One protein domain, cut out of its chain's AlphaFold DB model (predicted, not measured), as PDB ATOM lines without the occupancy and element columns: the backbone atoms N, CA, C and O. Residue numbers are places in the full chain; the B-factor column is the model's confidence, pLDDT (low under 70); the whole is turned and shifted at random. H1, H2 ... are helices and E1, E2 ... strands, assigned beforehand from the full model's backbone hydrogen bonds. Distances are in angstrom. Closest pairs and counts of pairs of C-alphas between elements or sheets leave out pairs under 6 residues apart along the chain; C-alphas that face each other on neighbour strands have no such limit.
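This is residues 154 to 212 of the 218 residues of an uncharacterized protein of Coprobacillus sp. AM28-15LB (UniProt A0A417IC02). What shape? Two strand hairpins, E1-E2 and E3-E4, make a rounded body; helix H2 sits beside E1, H1 beyond. What is printed? In 59 residues, H1, H2, E1, E2, E3, E4 follow in order, class mixed, both sheets antiparallel. The whole is compact: radius of gyration of the C-alphas 11.0 A, spans 26 by 22 by 21 A.

Which strands pair? E1, residues 174 to 178, and E2, 186 to 191, form an antiparallel hairpin, with N 175 and O 190 within hydrogen-bond range, 2.8 A. E3, 195 to 201, and E4, 208 to 211, form another, with N 199 and O 209 at 2.8 A. And the helices? H1, 161 to 164, and H2, 166 to 169, are close but not clearly touching: the closest C-alphas, 162 and 169, are 6.0 A apart. Both are too short for O i to N i+4 pairs.

How long is E3? It spans 16.8 A, first to last C-alpha. Where are the ends? The first named element, H1, begins at C-alpha 161, at (-8.951, 19.818, -39.687), and the last, E4, ends at C-alpha 211, at (-19.991, 1.379, -31.548).

Any cut? The printed part has none. Low confidence? No printed residue is under 70.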
ATOM      1  N   VAL A 154     -23.774  11.902 -32.383       96.44
ATOM      2  CA  VAL A 154     -24.086  11.947 -33.810       96.44
ATOM      3  C   VAL A 154     -22.789  12.233 -34.552       96.44
ATOM      4  O   VAL A 154     -22.046  13.133 -34.164       96.44
ATOM      5  N   VAL A 155     -22.501  11.460 -35.600       95.06
ATOM      6  CA  VAL A 155     -21.295  11.650 -36.415       95.06
ATOM      7  C   VAL A 155     -21.417  12.948 -37.215       95.06
ATOM      8  O   VAL A 155     -22.243  13.051 -38.121       95.06
ATOM      9  N   MET A 156     -20.584  13.932 -36.891       92.88
ATOM     10  CA  MET A 156     -20.520  15.231 -37.562       92.88
ATOM     11  C   MET A 156     -19.101  15.803 -37.499       92.88
ATOM     12  O   MET A 156     -18.288  15.368 -36.684       92.88
ATOM     13  N   LEU A 157     -18.807  16.786 -38.350       91.06
ATOM     14  CA  LEU A 157     -17.560  17.544 -38.260       91.06
ATOM     15  C   LEU A 157     -17.610  18.461 -37.039       91.06
ATOM     16  O   LEU A 157     -18.576  19.200 -36.863       91.06
ATOM     17  N   ASN A 158     -16.569  18.406 -36.214       88.00
ATOM     18  CA  ASN A 158     -16.428  19.270 -35.042       88.00
ATOM     19  C   ASN A 158     -15.438  20.426 -35.276       88.00
ATOM     20  O   ASN A 158     -15.420  21.391 -34.520       88.00
ATOM     21  N   ASP A 159     -14.619  20.338 -36.326       87.38
ATOM     22  CA  ASP A 159     -13.639  21.352 -36.708       87.38
ATOM     23  C   ASP A 159     -13.358  21.319 -38.224       87.38
ATOM     24  O   ASP A 159     -13.991  20.582 -38.988       87.38
ATOM     25  N   SER A 160     -12.410  22.148 -38.669       90.25
ATOM     26  CA  SER A 160     -11.970  22.243 -40.063       90.25
ATOM     27  C   SER A 160     -10.768  21.353 -40.413       90.25
ATOM     28  O   SER A 160     -10.392  21.295 -41.585       90.25
ATOM     29  N   VAL A 161     -10.163  20.632 -39.458       89.00
ATOM     30  CA  VAL A 161      -8.951  19.818 -39.687       89.00
ATOM     31  C   VAL A 161      -9.228  18.727 -40.716       89.00
ATOM     32  O   VAL A 161      -8.443  18.514 -41.645       89.00
ATOM     33  N   ALA A 162     -10.394  18.090 -40.609       89.19
ATOM     34  CA  ALA A 162     -10.814  17.061 -41.549       89.19
ATOM     35  C   ALA A 162     -11.001  17.603 -42.981       89.19
ATOM     36  O   ALA A 162     -10.793  16.871 -43.947       89.19
ATOM     37  N   LEU A 163     -11.321  18.895 -43.133       91.38
ATOM     38  CA  LEU A 163     -11.456  19.556 -44.436       91.38
ATOM     39  C   LEU A 163     -10.101  19.903 -45.068       91.38
ATOM     40  O   LEU A 163     -10.006  19.965 -46.291       91.38
ATOM     41  N   ALA A 164      -9.051  20.096 -44.263       93.75
ATOM     42  CA  ALA A 164      -7.698  20.338 -44.765       93.75
ATOM     43  C   ALA A 164      -7.052  19.067 -45.348       93.75
ATOM     44  O   ALA A 164      -6.247  19.146 -46.275       93.75
ATOM     45  N   THR A 165      -7.412  17.884 -44.832       91.19
ATOM     46  CA  THR A 165      -6.876  16.582 -45.283       91.19
ATOM     47  C   THR A 165      -7.986  15.543 -45.521       91.19
ATOM     48  O   THR A 165      -8.000  14.466 -44.920       91.19
ATOM     49  N   PRO A 166      -8.920  15.805 -46.455       91.75
ATOM     50  CA  PRO A 166     -10.161  15.039 -46.586       91.75
ATOM     51  C   PRO A 166      -9.948  13.561 -46.936       91.75
ATOM     52  O   PRO A 166     -10.736  12.713 -46.531       91.75
ATOM     53  N   LYS A 167      -8.864  13.215 -47.644       92.38
ATOM     54  CA  LYS A 167      -8.544  11.820 -48.007       92.38
ATOM     55  C   LYS A 167      -8.241  10.937 -46.792       92.38
ATOM     56  O   LYS A 167      -8.454   9.723 -46.855       92.38
ATOM     57  N   THR A 168      -7.742  11.536 -45.713       91.94
ATOM     58  CA  THR A 168      -7.439  10.835 -44.463       91.94
ATOM     59  C   THR A 168      -8.724  10.441 -43.747       91.94
ATOM     60  O   THR A 168      -8.832   9.314 -43.286       91.94
ATOM     61  N   TYR A 169      -9.722  11.328 -43.718       93.00
ATOM     62  CA  TYR A 169     -10.903  11.168 -42.866       93.00
ATOM     63  C   TYR A 169     -12.164  10.709 -43.599       93.00
ATOM     64  O   TYR A 169     -13.041  10.125 -42.969       93.00
ATOM     65  N   PHE A 170     -12.278  10.941 -44.909       95.06
ATOM     66  CA  PHE A 170     -13.507  10.680 -45.660       95.06
ATOM     67  C   PHE A 170     -13.354   9.583 -46.709       95.06
ATOM     68  O   PHE A 170     -12.302   9.394 -47.325       95.06
ATOM     69  N   ALA A 171     -14.459   8.880 -46.934       94.31
ATOM     70  CA  ALA A 171     -14.668   7.949 -48.029       94.31
ATOM     71  C   ALA A 171     -16.048   8.231 -48.642       94.31
ATOM     72  O   ALA A 171     -17.066   7.782 -48.117       94.31
ATOM     73  N   ASN A 172     -16.075   8.964 -49.760       89.69
ATOM     74  CA  ASN A 172     -17.293   9.464 -50.410       89.69
ATOM     75  C   ASN A 172     -18.167  10.300 -49.452       89.69
ATOM     76  O   ASN A 172     -17.781  11.401 -49.075       89.69
ATOM     77  N   ASP A 173     -19.324   9.769 -49.061       89.56
ATOM     78  CA  ASP A 173     -20.341  10.356 -48.178       89.56
ATOM     79  C   ASP A 173     -20.194   9.922 -46.706       89.56
ATOM     80  O   ASP A 173     -21.072  10.168 -45.876       89.56
ATOM     81  N   SER A 174     -19.097   9.237 -46.384       95.06
ATOM     82  CA  SER A 174     -18.873   8.592 -45.094       95.06
ATOM     83  C   SER A 174     -17.558   9.039 -44.454       95.06
ATOM     84  O   SER A 174     -16.604   9.422 -45.133       95.06
ATOM     85  N   VAL A 175     -17.487   8.920 -43.131       95.19
ATOM     86  CA  VAL A 175     -16.272   9.097 -42.329       95.19
ATOM     87  C   VAL A 175     -15.593   7.739 -42.146       95.19
ATOM     88  O   VAL A 175     -16.265   6.734 -41.912       95.19
ATOM     89  N   LYS A 176     -14.267   7.692 -42.263       95.75
ATOM     90  CA  LYS A 176     -13.462   6.492 -42.009       95.75
ATOM     91  C   LYS A 176     -13.347   6.221 -40.510       95.75
ATOM     92  O   LYS A 176     -13.222   7.138 -39.705       95.75
ATOM     93  N   LEU A 177     -13.374   4.944 -40.149       95.44
ATOM     94  CA  LEU A 177     -13.137   4.447 -38.797       95.44
ATOM     95  C   LEU A 177     -11.788   3.736 -38.750       95.44
ATOM     96  O   LEU A 177     -11.380   3.122 -39.735       95.44
ATOM     97  N   PHE A 178     -11.136   3.759 -37.592       95.00
ATOM     98  CA  PHE A 178      -9.796   3.207 -37.399       95.00
ATOM     99  C   PHE A 178      -9.749   2.274 -36.189       95.00
ATOM    100  O   PHE A 178     -10.553   2.394 -35.266       95.00
ATOM    101  N   LYS A 179      -8.820   1.314 -36.218       93.44
ATOM    102  CA  LYS A 179      -8.592   0.331 -35.145       93.44
ATOM    103  C   LYS A 179      -7.640   0.845 -34.064       93.44
ATOM    104  O   LYS A 179      -7.498   0.200 -33.034       93.44
ATOM    105  N   ASN A 180      -6.957   1.950 -34.331       91.00
ATOM    106  CA  ASN A 180      -5.924   2.539 -33.493       91.00
ATOM    107  C   ASN A 180      -6.000   4.068 -33.532       91.00
ATOM    108  O   ASN A 180      -6.619   4.651 -34.426       91.00
ATOM    109  N   THR A 181      -5.387   4.712 -32.542       90.00
ATOM    110  CA  THR A 181      -5.484   6.170 -32.354       90.00
ATOM    111  C   THR A 181      -4.624   6.983 -33.322       90.00
ATOM    112  O   THR A 181      -4.911   8.153 -33.546       90.00
ATOM    113  N   ASP A 182      -3.609   6.376 -33.942       90.56
ATOM    114  CA  ASP A 182      -2.742   7.024 -34.939       90.56
ATOM    115  C   ASP A 182      -3.349   7.072 -36.361       90.56
ATOM    116  O   ASP A 182      -2.731   7.599 -37.286       90.56
ATOM    117  N   LEU A 183      -4.558   6.521 -36.535       91.38
ATOM    118  CA  LEU A 183      -5.319   6.490 -37.788       91.38
ATOM    119  C   LEU A 183      -4.628   5.737 -38.943       91.38
ATOM    120  O   LEU A 183      -4.920   5.975 -40.116       91.38
ATOM    121  N   THR A 184      -3.726   4.801 -38.642       91.94
ATOM    122  CA  THR A 184      -3.013   4.024 -39.673       91.94
ATOM    123  C   THR A 184      -3.748   2.753 -40.101       91.94
ATOM    124  O   THR A 184      -3.548   2.278 -41.221       91.94
ATOM    125  N   GLN A 185      -4.619   2.195 -39.252       93.12
ATOM    126  CA  GLN A 185      -5.332   0.947 -39.534       93.12
ATOM    127  C   GLN A 185      -6.828   1.187 -39.716       93.12
ATOM    128  O   GLN A 185      -7.584   1.231 -38.745       93.12
ATOM    129  N   GLU A 186      -7.283   1.282 -40.965       94.06
ATOM    130  CA  GLU A 186      -8.709   1.433 -41.272       94.06
ATOM    131  C   GLU A 186      -9.518   0.210 -40.778       94.06
ATOM    132  O   GLU A 186      -9.153  -0.956 -40.974       94.06
ATOM    133  N   ALA A 187     -10.623   0.486 -40.089       93.00
ATOM    134  CA  ALA A 187     -11.584  -0.491 -39.584       93.00
ATOM    135  C   ALA A 187     -12.832  -0.590 -40.470       93.00
ATOM    136  O   ALA A 187     -13.460  -1.646 -40.530       93.00
ATOM    137  N   GLY A 188     -13.193   0.505 -41.140       94.31
ATOM    138  CA  GLY A 188     -14.388   0.613 -41.961       94.31
ATOM    139  C   GLY A 188     -14.799   2.068 -42.145       94.31
ATOM    140  O   GLY A 188     -13.974   2.975 -42.067       94.31
ATOM    141  N   LYS A 189     -16.092   2.298 -42.365       95.81
ATOM    142  CA  LYS A 189     -16.656   3.634 -42.571       95.81
ATOM    143  C   LYS A 189     -18.059   3.744 -41.991       95.81
ATOM    144  O   LYS A 189     -18.752   2.735 -41.864       95.81
ATOM    145  N   ILE A 190     -18.473   4.965 -41.680       96.19
ATOM    146  CA  ILE A 190     -19.798   5.282 -41.150       96.19
ATOM    147  C   ILE A 190     -20.361   6.545 -41.824       96.19
ATOM    148  O   ILE A 190     -19.622   7.520 -41.980       96.19
ATOM    149  N   PRO A 191     -21.643   6.567 -42.231       95.75
ATOM    150  CA  PRO A 191     -22.256   7.768 -42.789       95.75
ATOM    151  C   PRO A 191     -22.304   8.916 -41.779       95.75
ATOM    152  O   PRO A 191     -22.451   8.691 -40.569       95.75
ATOM    153  N   PHE A 192     -22.275  10.152 -42.277       94.56
ATOM    154  CA  PHE A 192     -22.626  11.315 -41.463       94.56
ATOM    155  C   PHE A 192     -24.024  11.170 -40.851       94.56
ATOM    156  O   PHE A 192     -24.892  10.479 -41.382       94.56
ATOM    157  N   TYR A 193     -24.232  11.829 -39.713       95.00
ATOM    158  CA  TYR A 193     -25.469  11.813 -38.930       95.00
ATOM    159  C   TYR A 193     -25.860  10.461 -38.321       95.00
ATOM    160  O   TYR A 193     -26.905  10.348 -37.680       95.00
ATOM    161  N   SER A 194     -25.004   9.443 -38.441       96.38
ATOM    162  CA  SER A 194     -25.202   8.175 -37.744       96.38
ATOM    163  C   SER A 194     -25.150   8.372 -36.230       96.38
ATOM    164  O   SER A 194     -24.309   9.114 -35.717       96.38
ATOM    165  N   VAL A 195     -26.032   7.679 -35.512       96.94
ATOM    166  CA  VAL A 195     -26.028   7.650 -34.046       96.94
ATOM    167  C   VAL A 195     -25.064   6.572 -33.568       96.94
ATOM    168  O   VAL A 195     -25.182   5.414 -33.960       96.94
ATOM    169  N   VAL A 196     -24.143   6.947 -32.685       97.50
ATOM    170  CA  VAL A 196     -23.134   6.050 -32.114       97.50
ATOM    171  C   VAL A 196     -23.089   6.145 -30.594       97.50
ATOM    172  O   VAL A 196     -23.507   7.139 -29.996       97.50
ATOM    173  N   TYR A 197     -22.560   5.105 -29.960       97.69
ATOM    174  CA  TYR A 197     -22.334   5.036 -28.522       97.69
ATOM    175  C   TYR A 197     -20.833   5.142 -28.246       97.69
ATOM    176  O   TYR A 197     -20.092   4.273 -28.702       97.69
ATOM    177  N   PRO A 198     -20.366   6.166 -27.514       96.88
ATOM    178  CA  PRO A 198     -18.962   6.290 -27.133       96.88
ATOM    179  C   PRO A 198     -18.615   5.360 -25.963       96.88
ATOM    180  O   PRO A 198     -19.429   5.166 -25.061       96.88
ATOM    181  N   TYR A 199     -17.405   4.800 -25.959       96.06
ATOM    182  CA  TYR A 199     -16.931   3.826 -24.961       96.06
ATOM    183  C   TYR A 199     -15.705   4.293 -24.190       96.06
ATOM    184  O   TYR A 199     -15.602   4.046 -22.988       96.06
ATOM    185  N   GLN A 200     -14.777   4.925 -24.897       94.25
ATOM    186  CA  GLN A 200     -13.508   5.405 -24.375       94.25
ATOM    187  C   GLN A 200     -13.070   6.604 -25.212       94.25
ATOM    188  O   GLN A 200     -13.357   6.664 -26.406       94.25
ATOM    189  N   ILE A 201     -12.387   7.550 -24.581       93.00
ATOM    190  CA  ILE A 201     -11.759   8.697 -25.237       93.00
ATOM    191  C   ILE A 201     -10.251   8.538 -25.038       93.00
ATOM    192  O   ILE A 201      -9.827   8.098 -23.965       93.00
ATOM    193  N   SER A 202      -9.459   8.827 -26.068       91.94
ATOM    194  CA  SER A 202      -7.997   8.818 -25.978       91.94
ATOM    195  C   SER A 202      -7.495   9.886 -24.998       91.94
ATOM    196  O   SER A 202      -8.192  10.858 -24.711       91.94
ATOM    197  N   GLU A 203      -6.282   9.724 -24.464       88.75
ATOM    198  CA  GLU A 203      -5.730  10.650 -23.458       88.75
ATOM    199  C   GLU A 203      -5.637  12.100 -23.970       88.75
ATOM    200  O   GLU A 203      -5.929  13.045 -23.235       88.75
ATOM    201  N   ASP A 204      -5.310  12.272 -25.253       89.94
ATOM    202  CA  ASP A 204      -5.257  13.560 -25.954       89.94
ATOM    203  C   ASP A 204      -6.642  14.118 -26.337       89.94
ATOM    204  O   ASP A 204      -6.745  15.242 -26.828       89.94
ATOM    205  N   LYS A 205      -7.711  13.349 -26.099       88.50
ATOM    206  CA  LYS A 205      -9.104  13.641 -26.472       88.50
ATOM    207  C   LYS A 205      -9.349  13.786 -27.977       88.50
ATOM    208  O   LYS A 205     -10.429  14.231 -28.363       88.50
ATOM    209  N   GLY A 206      -8.391  13.392 -28.816       88.94
ATOM    210  CA  GLY A 206      -8.503  13.466 -30.273       88.94
ATOM    211  C   GLY A 206      -9.358  12.350 -30.876       88.94
ATOM    212  O   GLY A 206     -10.013  12.553 -31.895       88.94
ATOM    213  N   CYS A 207      -9.404  11.183 -30.230       92.00
ATOM    214  CA  CYS A 207     -10.114  10.003 -30.711       92.00
ATOM    215  C   CYS A 207     -11.156   9.518 -29.698       92.00
ATOM    216  O   CYS A 207     -10.938   9.511 -28.487       92.00
ATOM    217  N   THR A 208     -12.295   9.047 -30.206       94.62
ATOM    218  CA  THR A 208     -13.329   8.386 -29.401       94.62
ATOM    219  C   THR A 208     -13.607   7.005 -29.973       94.62
ATOM    220  O   THR A 208     -13.969   6.874 -31.141       94.62
ATOM    221  N   LEU A 209     -13.473   5.969 -29.144       95.56
ATOM    222  CA  LEU A 209     -13.930   4.627 -29.483       95.56
ATOM    223  C   LEU A 209     -15.458   4.609 -29.461       95.56
ATOM    224  O   LEU A 209     -16.072   4.930 -28.439       95.56
ATOM    225  N   VAL A 210     -16.062   4.195 -30.570       95.94
ATOM    226  CA  VAL A 210     -17.514   4.180 -30.756       95.94
ATOM    227  C   VAL A 210     -18.012   2.820 -31.239       95.94
ATOM    228  O   VAL A 210     -17.279   2.077 -31.887       95.94
ATOM    229  N   ALA A 211     -19.275   2.507 -30.951       95.38
ATOM    230  CA  ALA A 211     -19.991   1.379 -31.548       95.38
ATOM    231  C   ALA A 211     -21.437   1.763 -31.902       95.38
ATOM    232  O   ALA A 211     -21.967   2.770 -31.433       95.38
ATOM    233  N   ASP A 212     -22.094   0.929 -32.702       94.50
ATOM    234  CA  ASP A 212     -23.507   1.053 -33.087       94.50
ATOM    235  C   ASP A 212     -24.483   0.613 -31.978       94.50
ATOM    236  O   ASP A 212     -25.676   0.914 -32.017       94.50
TER     237      ASP A 212